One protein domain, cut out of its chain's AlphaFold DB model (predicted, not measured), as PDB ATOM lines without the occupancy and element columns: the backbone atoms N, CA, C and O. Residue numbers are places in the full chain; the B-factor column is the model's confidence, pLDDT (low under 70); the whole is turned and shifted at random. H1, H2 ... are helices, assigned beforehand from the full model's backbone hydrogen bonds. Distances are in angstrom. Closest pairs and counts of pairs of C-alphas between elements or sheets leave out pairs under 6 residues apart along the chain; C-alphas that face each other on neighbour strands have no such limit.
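AT A GLANCE: This is residues 36 to 88 and 115 to 147 of the 154 residues of the protein "Rx_N domain-containing protein" of Capsicum annuum (UniProt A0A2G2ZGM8). Three long helices make a rod-shaped up-and-down bundle: H2 and H3 lie side by side and run opposite ways, and H1 slants across the pair, packing on H3 with residues 39 to 49 and on H2 with residues 50 to 60. The printed part has 86 residues, with three named helices in the order H1, H2, H3 and no named strand; the class is all helix. The whole is only just loose, close to compact, with a radius of gyration of the C-alphas of 14.5 A, and the C-alphas span 47 by 23 by 17 A.

HOW THE PARTS SIT: H1, residues 37 to 62, H2, residues 68 to 88, and H3, residues 115 to 143, form the up-and-down bundle, in which each helix runs against the one before it in the chain. H1 and H2 are a helical hairpin. They run opposite ways at a tilt of 35.4 degrees, only just steep. H1 touches H2 with residues 50 to 60 alone; the closest C-alphas are those of Leu 57 and Ala 74, 6.4 A apart. H1 and H3 run the same way at a steep tilt of 39 degrees. Residues 39 to 49 of H1 touch residues 124 to 134 of H3, and the closest C-alphas, those of Leu 39 and Ser 124, are 5.6 A apart. H2 and H3 run opposite ways at a shallow tilt of 10 degrees. They touch with 15 pairs of C-alphas within 8 A, the closest being those of Val 80 and Leu 130, 6.5 A apart. The packing of the three pairs is mostly crossed, but only just, with one pair at a shallow tilt. In H2 every O i to N i+4 pair is within hydrogen-bond range; in H1 21 of 22 are, and in H3 24 of 25.

IN THESE COORDINATES: H1 begins at C-alpha 37, at (156.827, 145.262, 108.203), and is 38.0 A long from first to last C-alpha. H2 runs from Glu 68 to Leu 88 over 30.4 A. H3, the longest helix with 29 residues, spans 42.1 A from C-alpha 115, at (172.964, 141.639, 117.235), to C-alpha 143, at (157.153, 127.218, 80.954).

THE WHOLE: The two C-alphas farthest apart are those of Asn 63 and Arg 115, 48.2 A. The link from H1 to H2, with 5 residues between them, is tight. The link from H2 to H3 runs across the cut: residues 89 to 114 are not printed, and C-alphas 88 and 115 are 16.0 A apart. The mean pLDDT of the printed part is 89.8, and residues 115 to 117 are under 70.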
ATOM      1  N   ARG A  36     160.207 143.827 111.301       85.19
ATOM      2  CA  ARG A  36     160.036 144.891 110.306       85.19
ATOM      3  C   ARG A  36     158.884 144.510 109.375       85.19
ATOM      4  O   ARG A  36     158.803 143.362 108.936       85.19
ATOM      5  N   ARG A  37     158.026 145.478 109.037       88.12
ATOM      6  CA  ARG A  37     156.827 145.262 108.203       88.12
ATOM      7  C   ARG A  37     157.139 144.496 106.916       88.12
ATOM      8  O   ARG A  37     156.503 143.492 106.637       88.12
ATOM      9  N   SER A  38     158.196 144.893 106.209       90.19
ATOM     10  CA  SER A  38     158.627 144.232 104.973       90.19
ATOM     11  C   SER A  38     159.014 142.762 105.164       90.19
ATOM     12  O   SER A  38     158.722 141.936 104.303       90.19
ATOM     13  N   LEU A  39     159.652 142.406 106.284       91.06
ATOM     14  CA  LEU A  39     159.969 141.013 106.596       91.06
ATOM     15  C   LEU A  39     158.692 140.216 106.871       91.06
ATOM     16  O   LEU A  39     158.512 139.145 106.297       91.06
ATOM     17  N   ARG A  40     157.784 140.767 107.688       92.94
ATOM     18  CA  ARG A  40     156.471 140.163 107.963       92.94
ATOM     19  C   ARG A  40     155.701 139.889 106.669       92.94
ATOM     20  O   ARG A  40     155.230 138.771 106.479       92.94
ATOM     21  N   ASP A  41     155.637 140.866 105.769       95.25
ATOM     22  CA  ASP A  41     154.923 140.743 104.495       95.25
ATOM     23  C   ASP A  41     155.527 139.638 103.613       95.25
ATOM     24  O   ASP A  41     154.804 138.855 102.997       95.25
ATOM     25  N   ASN A  42     156.859 139.517 103.581       95.88
ATOM     26  CA  ASN A  42     157.517 138.459 102.818       95.88
ATOM     27  C   ASN A  42     157.325 137.066 103.421       95.88
ATOM     28  O   ASN A  42     157.127 136.117 102.667       95.88
ATOM     29  N   VAL A  43     157.363 136.934 104.750       95.94
ATOM     30  CA  VAL A  43     157.096 135.655 105.427       95.94
ATOM     31  C   VAL A  43     155.649 135.222 105.196       95.94
ATOM     32  O   VAL A  43     155.405 134.064 104.861       95.94
ATOM     33  N   GLN A  44     154.693 136.148 105.312       97.38
ATOM     34  CA  GLN A  44     153.283 135.875 105.028       97.38
ATOM     35  C   GLN A  44     153.079 135.434 103.577       97.38
ATOM     36  O   GLN A  44     152.378 134.454 103.327       97.38
ATOM     37  N   TRP A  45     153.709 136.133 102.629       98.12
ATOM     38  CA  TRP A  45     153.663 135.767 101.217       98.12
ATOM     39  C   TRP A  45     154.214 134.355 100.992       98.12
ATOM     40  O   TRP A  45     153.540 133.532 100.381       98.12
ATOM     41  N   LEU A  46     155.389 134.049 101.554       98.06
ATOM     42  CA  LEU A  46     156.040 132.747 101.395       98.06
ATOM     43  C   LEU A  46     155.182 131.613 101.967       98.06
ATOM     44  O   LEU A  46     155.019 130.579 101.325       98.06
ATOM     45  N   ARG A  47     154.590 131.824 103.149       98.06
ATOM     46  CA  ARG A  47     153.670 130.868 103.775       98.06
ATOM     47  C   ARG A  47     152.465 130.574 102.887       98.06
ATOM     48  O   ARG A  47     152.091 129.416 102.739       98.06
ATOM     49  N   ASN A  48     151.843 131.616 102.341       98.19
ATOM     50  CA  ASN A  48     150.650 131.468 101.514       98.19
ATOM     51  C   ASN A  48     150.969 130.739 100.205       98.19
ATOM     52  O   ASN A  48     150.214 129.864  99.798       98.19
ATOM     53  N   GLU A  49     152.102 131.052  99.581       97.94
ATOM     54  CA  GLU A  49     152.499 130.416  98.326       97.94
ATOM     55  C   GLU A  49     152.855 128.936  98.528       97.94
ATOM     56  O   GLU A  49     152.392 128.082  97.774       97.94
ATOM     57  N   LEU A  50     153.574 128.598  99.609       97.44
ATOM     58  CA  LEU A  50     153.816 127.200  99.984       97.44
ATOM     59  C   LEU A  50     152.514 126.446 100.282       97.44
ATOM     60  O   LEU A  50     152.402 125.279  99.922       97.44
ATOM     61  N   PHE A  51     151.522 127.101 100.893       97.19
ATOM     62  CA  PHE A  51     150.204 126.506 101.127       97.19
ATOM     63  C   PHE A  51     149.482 126.165  99.819       97.19
ATOM     64  O   PHE A  51     148.967 125.059  99.684       97.19
ATOM     65  N   PHE A  52     149.499 127.059  98.828       94.69
ATOM     66  CA  PHE A  52     148.941 126.752  97.508       94.69
ATOM     67  C   PHE A  52     149.704 125.624  96.806       94.69
ATOM     68  O   PHE A  52     149.089 124.712  96.260       94.69
ATOM     69  N   MET A  53     151.039 125.647  96.854       94.50
ATOM     70  CA  MET A  53     151.884 124.592  96.284       94.50
ATOM     71  C   MET A  53     151.638 123.223  96.934       94.50
ATOM     72  O   MET A  53     151.623 122.210  96.234       94.50
ATOM     73  N   GLN A  54     151.378 123.186  98.246       94.00
ATOM     74  CA  GLN A  54     151.052 121.965  98.984       94.00
ATOM     75  C   GLN A  54     149.810 121.261  98.423       94.00
ATOM     76  O   GLN A  54     149.800 120.037  98.322       94.00
ATOM     77  N   SER A  55     148.771 122.011  98.037       90.75
ATOM     78  CA  SER A  55     147.561 121.427  97.445       90.75
ATOM     79  C   SER A  55     147.870 120.645  96.165       90.75
ATOM     80  O   SER A  55     147.373 119.538  95.998       90.75
ATOM     81  N   PHE A  56     148.757 121.160  95.308       85.25
ATOM     82  CA  PHE A  56     149.157 120.458  94.083       85.25
ATOM     83  C   PHE A  56     149.989 119.200  94.355       85.25
ATOM     84  O   PHE A  56     149.880 118.229  93.613       85.25
ATOM     85  N   LEU A  57     150.818 119.212  95.402       88.25
ATOM     86  CA  LEU A  57     151.583 118.037  95.834       88.25
ATOM     87  C   LEU A  57     150.656 116.914  96.302       88.25
ATOM     88  O   LEU A  57     150.841 115.772  95.890       88.25
ATOM     89  N   LYS A  58     149.629 117.252  97.088       88.12
ATOM     90  CA  LYS A  58     148.604 116.293  97.518       88.12
ATOM     91  C   LYS A  58     147.857 115.700  96.331       88.12
ATOM     92  O   LYS A  58     147.769 114.483  96.222       88.12
ATOM     93  N   ASP A  59     147.408 116.543  95.401       84.94
ATOM     94  CA  ASP A  59     146.744 116.072  94.183       84.94
ATOM     95  C   ASP A  59     147.666 115.146  93.366       84.94
ATOM     96  O   ASP A  59     147.220 114.126  92.842       84.94
ATOM     97  N   ALA A  60     148.959 115.469  93.250       82.62
ATOM     98  CA  ALA A  60     149.919 114.641  92.522       82.62
ATOM     99  C   ALA A  60     150.134 113.262  93.163       82.62
ATOM    100  O   ALA A  60     150.214 112.264  92.445       82.62
ATOM    101  N   GLU A  61     150.188 113.210  94.492       81.31
ATOM    102  CA  GLU A  61     150.334 111.978  95.265       81.31
ATOM    103  C   GLU A  61     149.071 111.105  95.196       81.31
ATOM    104  O   GLU A  61     149.160 109.919  94.877       81.31
ATOM    105  N   GLU A  62     147.884 111.692  95.391       82.81
ATOM    106  CA  GLU A  62     146.595 110.984  95.314       82.81
ATOM    107  C   GLU A  62     146.357 110.336  93.944       82.81
ATOM    108  O   GLU A  62     145.774 109.255  93.846       82.81
ATOM    109  N   ASN A  63     146.824 110.986  92.877       78.75
ATOM    110  CA  ASN A  63     146.698 110.488  91.511       78.75
ATOM    111  C   ASN A  63     147.903 109.646  91.051       78.75
ATOM    112  O   ASN A  63     147.947 109.281  89.877       78.75
ATOM    113  N   GLN A  64     148.860 109.343  91.941       75.25
ATOM    114  CA  GLN A  64     150.069 108.556  91.650       75.25
ATOM    115  C   GLN A  64     150.808 109.050  90.395       75.25
ATOM    116  O   GLN A  64     151.094 108.288  89.474       75.25
ATOM    117  N   ASN A  65     151.070 110.357  90.315       72.88
ATOM    118  CA  ASN A  65     151.658 110.940  89.115       72.88
ATOM    119  C   ASN A  65     153.144 110.564  88.955       72.88
ATOM    120  O   ASN A  65     153.991 110.959  89.757       72.88
ATOM    121  N   GLU A  66     153.454 109.848  87.876       77.62
ATOM    122  CA  GLU A  66     154.811 109.407  87.527       77.62
ATOM    123  C   GLU A  66     155.558 110.380  86.590       77.62
ATOM    124  O   GLU A  66     156.687 110.103  86.196       77.62
ATOM    125  N   ASP A  67     154.972 111.530  86.228       83.06
ATOM    126  CA  ASP A  67     155.642 112.539  85.400       83.06
ATOM    127  C   ASP A  67     156.865 113.107  86.135       83.06
ATOM    128  O   ASP A  67     156.749 113.814  87.141       83.06
ATOM    129  N   GLU A  68     158.052 112.838  85.592       86.50
ATOM    130  CA  GLU A  68     159.332 113.294  86.141       86.50
ATOM    131  C   GLU A  68     159.379 114.816  86.344       86.50
ATOM    132  O   GLU A  68     160.027 115.304  87.269       86.50
ATOM    133  N   ARG A  69     158.653 115.599  85.534       87.81
ATOM    134  CA  ARG A  69     158.576 117.060  85.696       87.81
ATOM    135  C   ARG A  69     157.795 117.439  86.947       87.81
ATOM    136  O   ARG A  69     158.168 118.395  87.626       87.81
ATOM    137  N   VAL A  70     156.731 116.700  87.261       87.12
ATOM    138  CA  VAL A  70     155.942 116.885  88.489       87.12
ATOM    139  C   VAL A  70     156.778 116.494  89.703       87.12
ATOM    140  O   VAL A  70     156.814 117.249  90.674       87.12
ATOM    141  N   GLN A  71     157.517 115.385  89.622       86.75
ATOM    142  CA  GLN A  71     158.441 114.963  90.680       86.75
ATOM    143  C   GLN A  71     159.548 115.998  90.917       86.75
ATOM    144  O   GLN A  71     159.805 116.383  92.058       86.75
ATOM    145  N   GLN A  72     160.155 116.516  89.846       89.44
ATOM    146  CA  GLN A  72     161.167 117.566  89.930       89.44
ATOM    147  C   GLN A  72     160.596 118.846  90.551       89.44
ATOM    148  O   GLN A  72     161.210 119.432  91.439       89.44
ATOM    149  N   TRP A  73     159.405 119.272  90.133       92.00
ATOM    150  CA  TRP A  73     158.747 120.449  90.699       92.00
ATOM    151  C   TRP A  73     158.427 120.268  92.191       92.00
ATOM    152  O   TRP A  73     158.691 121.163  92.996       92.00
ATOM    153  N   ALA A  74     157.953 119.083  92.589       90.56
ATOM    154  CA  ALA A  74     157.714 118.740  93.989       90.56
ATOM    155  C   ALA A  74     159.002 118.722  94.825       90.56
ATOM    156  O   ALA A  74     159.003 119.178  95.974       90.56
ATOM    157  N   PHE A  75     160.112 118.253  94.249       90.12
ATOM    158  CA  PHE A  75     161.426 118.320  94.878       90.12
ATOM    159  C   PHE A  75     161.856 119.771  95.136       90.12
ATOM    160  O   PHE A  75     162.314 120.096  96.233       90.12
ATOM    161  N   GLU A  76     161.671 120.671  94.168       94.31
ATOM    162  CA  GLU A  76     162.035 122.083  94.326       94.31
ATOM    163  C   GLU A  76     161.210 122.791  95.408       94.31
ATOM    164  O   GLU A  76     161.767 123.555  96.204       94.31
ATOM    165  N   ILE A  77     159.910 122.495  95.494       95.19
ATOM    166  CA  ILE A  77     159.031 123.007  96.557       95.19
ATOM    167  C   ILE A  77     159.510 122.520  97.926       95.19
ATOM    168  O   ILE A  77     159.662 123.319  98.852       95.19
ATOM    169  N   ASN A  78     159.798 121.222  98.053       92.50
ATOM    170  CA  ASN A  78     160.315 120.646  99.294       92.50
ATOM    171  C   ASN A  78     161.681 121.228  99.682       92.50
ATOM    172  O   ASN A  78     161.934 121.473 100.861       92.50
ATOM    173  N   SER A  79     162.555 121.496  98.709       94.50
ATOM    174  CA  SER A  79     163.827 122.178  98.955       94.50
ATOM    175  C   SER A  79     163.603 123.567  99.555       94.50
ATOM    176  O   SER A  79     164.196 123.878 100.585       94.50
ATOM    177  N   VAL A  80     162.705 124.375  98.983       97.31
ATOM    178  CA  VAL A  80     162.372 125.694  99.546       97.31
ATOM    179  C   VAL A  80     161.771 125.577 100.947       97.31
ATOM    180  O   VAL A  80     162.131 126.365 101.821       97.31
ATOM    181  N   ALA A  81     160.866 124.624 101.177       96.12
ATOM    182  CA  ALA A  81     160.241 124.416 102.481       96.12
ATOM    183  C   ALA A  81     161.285 124.092 103.566       96.12
ATOM    184  O   ALA A  81     161.282 124.713 104.631       96.12
ATOM    185  N   ASN A  82     162.218 123.185 103.269       92.94
ATOM    186  CA  ASN A  82     163.313 122.830 104.171       92.94
ATOM    187  C   ASN A  82     164.252 124.012 104.439       92.94
ATOM    188  O   ASN A  82     164.627 124.251 105.587       92.94
ATOM    189  N   ASP A  83     164.582 124.791 103.409       95.75
ATOM    190  CA  ASP A  83     165.416 125.981 103.574       95.75
ATOM    191  C   ASP A  83     164.700 127.054 104.414       95.75
ATOM    192  O   ASP A  83     165.319 127.694 105.263       95.75
ATOM    193  N   ALA A  84     163.381 127.218 104.251       96.25
ATOM    194  CA  ALA A  84     162.582 128.116 105.083       96.25
ATOM    195  C   ALA A  84     162.609 127.698 106.561       96.25
ATOM    196  O   ALA A  84     162.802 128.545 107.434       96.25
ATOM    197  N   ILE A  85     162.470 126.399 106.848       91.56
ATOM    198  CA  ILE A  85     162.595 125.856 108.208       91.56
ATOM    199  C   ILE A  85     163.980 126.177 108.778       91.56
ATOM    200  O   ILE A  85     164.067 126.755 109.861       91.56
ATOM    201  N   ALA A  86     165.051 125.887 108.032       90.44
ATOM    202  CA  ALA A  86     166.425 126.119 108.474       90.44
ATOM    203  C   ALA A  86     166.710 127.603 108.782       90.44
ATOM    204  O   ALA A  86     167.340 127.923 109.794       90.44
ATOM    205  N   VAL A  87     166.204 128.522 107.952       91.56
ATOM    206  CA  VAL A  87     166.317 129.974 108.176       91.56
ATOM    207  C   VAL A  87     165.643 130.387 109.489       91.56
ATOM    208  O   VAL A  87     166.228 131.137 110.275       91.56
ATOM    209  N   LEU A  88     164.434 129.887 109.765       88.56
ATOM    210  CA  LEU A  88     163.699 130.222 110.991       88.56
ATOM    211  C   LEU A  88     164.292 129.567 112.246       88.56
ATOM    212  O   LEU A  88     164.281 130.167 113.325       88.56
ATOM    213  N   ARG A 115     172.968 143.062 117.610       64.62
ATOM    214  CA  ARG A 115     172.964 141.639 117.235       64.62
ATOM    215  C   ARG A 115     171.599 141.215 116.694       64.62
ATOM    216  O   ARG A 115     171.554 140.620 115.622       64.62
ATOM    217  N   LYS A 116     170.499 141.566 117.369       64.19
ATOM    218  CA  LYS A 116     169.135 141.269 116.896       64.19
ATOM    219  C   LYS A 116     168.830 141.929 115.550       64.19
ATOM    220  O   LYS A 116     168.309 141.261 114.663       64.19
ATOM    221  N   ASP A 117     169.217 143.187 115.352       69.00
ATOM    222  CA  ASP A 117     169.039 143.890 114.074       69.00
ATOM    223  C   ASP A 117     169.833 143.254 112.927       69.00
ATOM    224  O   ASP A 117     169.310 143.093 111.822       69.00
ATOM    225  N   THR A 118     171.079 142.843 113.186       75.12
ATOM    226  CA  THR A 118     171.913 142.145 112.193       75.12
ATOM    227  C   THR A 118     171.298 140.796 111.812       75.12
ATOM    228  O   THR A 118     171.273 140.432 110.637       75.12
ATOM    229  N   GLN A 119     170.736 140.071 112.781       75.44
ATOM    230  CA  GLN A 119     170.056 138.800 112.524       75.44
ATOM    231  C   GLN A 119     168.751 138.987 111.746       75.44
ATOM    232  O   GLN A 119     168.528 138.294 110.757       75.44
ATOM    233  N   LEU A 120     167.924 139.972 112.112       80.69
ATOM    234  CA  LEU A 120     166.717 140.317 111.352       80.69
ATOM    235  C   LEU A 120     167.046 140.713 109.909       80.69
ATOM    236  O   LEU A 120     166.303 140.373 108.987       80.69
ATOM    237  N   TYR A 121     168.166 141.403 109.694       84.56
ATOM    238  CA  TYR A 121     168.651 141.729 108.357       84.56
ATOM    239  C   TYR A 121     169.040 140.479 107.558       84.56
ATOM    240  O   TYR A 121     168.627 140.349 106.403       84.56
ATOM    241  N   ASN A 122     169.774 139.543 108.166       87.38
ATOM    242  CA  ASN A 122     170.161 138.286 107.521       87.38
ATOM    243  C   ASN A 122     168.936 137.432 107.176       87.38
ATOM    244  O   ASN A 122     168.757 137.067 106.017       87.38
ATOM    245  N   VAL A 123     168.028 137.216 108.134       89.44
ATOM    246  CA  VAL A 123     166.756 136.514 107.893       89.44
ATOM    247  C   VAL A 123     165.962 137.197 106.784       89.44
ATOM    248  O   VAL A 123     165.445 136.531 105.892       89.44
ATOM    249  N   SER A 124     165.908 138.531 106.768       91.25
ATOM    250  CA  SER A 124     165.216 139.253 105.702       91.25
ATOM    251  C   SER A 124     165.831 139.043 104.324       91.25
ATOM    252  O   SER A 124     165.086 139.053 103.342       91.25
ATOM    253  N   LYS A 125     167.150 138.869 104.216       93.88
ATOM    254  CA  LYS A 125     167.798 138.538 102.942       93.88
ATOM    255  C   LYS A 125     167.472 137.120 102.501       93.88
ATOM    256  O   LYS A 125     167.121 136.924 101.338       93.88
ATOM    257  N   GLU A 126     167.539 136.166 103.421       95.75
ATOM    258  CA  GLU A 126     167.250 134.762 103.131       95.75
ATOM    259  C   GLU A 126     165.790 134.562 102.718       95.75
ATOM    260  O   GLU A 126     165.516 133.989 101.666       95.75
ATOM    261  N   VAL A 127     164.833 135.149 103.446       95.50
ATOM    262  CA  VAL A 127     163.406 135.093 103.085       95.50
ATOM    263  C   VAL A 127     163.148 135.726 101.711       95.50
ATOM    264  O   VAL A 127     162.381 135.185 100.914       95.50
ATOM    265  N   GLN A 128     163.811 136.838 101.380       96.25
ATOM    266  CA  GLN A 128     163.725 137.436 100.041       96.25
ATOM    267  C   GLN A 128     164.334 136.533  98.954       96.25
ATOM    268  O   GLN A 128     163.842 136.484  97.825       96.25
ATOM    269  N   SER A 129     165.401 135.801  99.277       97.75
ATOM    270  CA  SER A 129     165.986 134.796  98.388       97.75
ATOM    271  C   SER A 129     165.004 133.655  98.111       97.75
ATOM    272  O   SER A 129     164.745 133.336  96.950       97.75
ATOM    273  N   LEU A 130     164.375 133.115  99.161       98.06
ATOM    274  CA  LEU A 130     163.354 132.070  99.054       98.06
ATOM    275  C   LEU A 130     162.155 132.534  98.229       98.06
ATOM    276  O   LEU A 130     161.731 131.827  97.322       98.06
ATOM    277  N   LYS A 131     161.669 133.757  98.456       97.75
ATOM    278  CA  LYS A 131     160.587 134.349  97.658       97.75
ATOM    279  C   LYS A 131     160.905 134.359  96.162       97.75
ATOM    280  O   LYS A 131     160.079 133.936  95.358       97.75
ATOM    281  N   ARG A 132     162.117 134.776  95.778       98.25
ATOM    282  CA  ARG A 132     162.553 134.748  94.370       98.25
ATOM    283  C   ARG A 132     162.610 133.330  93.807       98.25
ATOM    284  O   ARG A 132     162.176 133.125  92.679       98.25
ATOM    285  N   ARG A 133     163.103 132.360  94.583       98.19
ATOM    286  CA  ARG A 133     163.129 130.943  94.177       98.19
ATOM    287  C   ARG A 133     161.726 130.391  93.956       98.19
ATOM    288  O   ARG A 133     161.498 129.743  92.946       98.19
ATOM    289  N   VAL A 134     160.781 130.699  94.840       98.12
ATOM    290  CA  VAL A 134     159.378 130.290  94.687       98.12
ATOM    291  C   VAL A 134     158.752 130.896  93.438       98.12
ATOM    292  O   VAL A 134     158.144 130.175  92.657       98.12
ATOM    293  N   MET A 135     158.956 132.193  93.190       97.44
ATOM    294  CA  MET A 135     158.470 132.830  91.961       97.44
ATOM    295  C   MET A 135     159.051 132.178  90.699       97.44
ATOM    296  O   MET A 135     158.349 132.012  89.703       97.44
ATOM    297  N   ASP A 136     160.326 131.793  90.739       97.56
ATOM    298  CA  ASP A 136     160.974 131.089  89.638       97.56
ATOM    299  C   ASP A 136     160.427 129.664  89.442       97.56
ATOM    300  O   ASP A 136     160.180 129.262  88.307       97.56
ATOM    301  N   ILE A 137     160.157 128.932  90.528       95.69
ATOM    302  CA  ILE A 137     159.486 127.621  90.508       95.69
ATOM    303  C   ILE A 137     158.080 127.744  89.899       95.69
ATOM    304  O   ILE A 137     157.725 126.966  89.010       95.69
ATOM    305  N   SER A 138     157.293 128.745  90.314       94.00
ATOM    306  CA  SER A 138     155.960 129.013  89.755       94.00
ATOM    307  C   SER A 138     156.029 129.339  88.261       94.00
ATOM    308  O   SER A 138     155.244 128.807  87.479       94.00
ATOM    309  N   ARG A 139     157.010 130.143  87.831       95.62
ATOM    310  CA  ARG A 139     157.238 130.446  86.411       95.62
ATOM    311  C   ARG A 139     157.619 129.201  85.609       95.62
ATOM    312  O   ARG A 139     157.061 128.956  84.543       95.62
ATOM    313  N   ARG A 140     158.573 128.405  86.105       93.12
ATOM    314  CA  ARG A 140     159.057 127.201  85.411       93.12
ATOM    315  C   ARG A 140     157.964 126.152  85.253       93.12
ATOM    316  O   ARG A 140     157.918 125.483  84.224       93.12
ATOM    317  N   ARG A 141     157.040 126.069  86.212       90.12
ATOM    318  CA  ARG A 141     155.835 125.245  86.101       90.12
ATOM    319  C   ARG A 141     155.050 125.534  84.819       90.12
ATOM    320  O   ARG A 141     154.691 124.604  84.099       90.12
ATOM    321  N   GLU A 142     154.812 126.812  84.528       89.19
ATOM    322  CA  GLU A 142     154.106 127.254  83.321       89.19
ATOM    323  C   GLU A 142     154.944 126.996  82.064       89.19
ATOM    324  O   GLU A 142     154.464 126.371  81.120       89.19
ATOM    325  N   THR A 143     156.222 127.393  82.083       92.75
ATOM    326  CA  THR A 143     157.153 127.218  80.954       92.75
ATOM    327  C   THR A 143     157.271 125.762  80.497       92.75
ATOM    328  O   THR A 143     157.336 125.505  79.297       92.75
ATOM    329  N   TYR A 144     157.274 124.802  81.427       88.69
ATOM    330  CA  TYR A 144     157.411 123.375  81.111       88.69
ATOM    331  C   TYR A 144     156.076 122.623  81.024       88.69
ATOM    332  O   TYR A 144     156.062 121.402  80.844       88.69
ATOM    333  N   GLY A 145     154.950 123.342  81.118       85.44
ATOM    334  CA  GLY A 145     153.613 122.780  80.953       85.44
ATOM    335  C   GLY A 145     153.232 121.766  82.032       85.44
ATOM    336  O   GLY A 145     152.552 120.788  81.726       85.44
ATOM    337  N   ILE A 146     153.659 121.988  83.277       83.69
ATOM    338  CA  ILE A 146     153.312 121.144  84.426       83.69
ATOM    339  C   ILE A 146     151.868 121.472  84.838       83.69
ATOM    340  O   ILE A 146     151.611 122.356  85.659       83.69
ATOM    341  N   ARG A 147     150.906 120.809  84.193       72.88
ATOM    342  CA  ARG A 147     149.470 121.062  84.381       72.88
ATOM    343  C   ARG A 147     148.902 120.275  85.554       72.88
ATOM    344  O   ARG A 147     149.485 119.298  86.014       72.88
TER     345      ARG A 147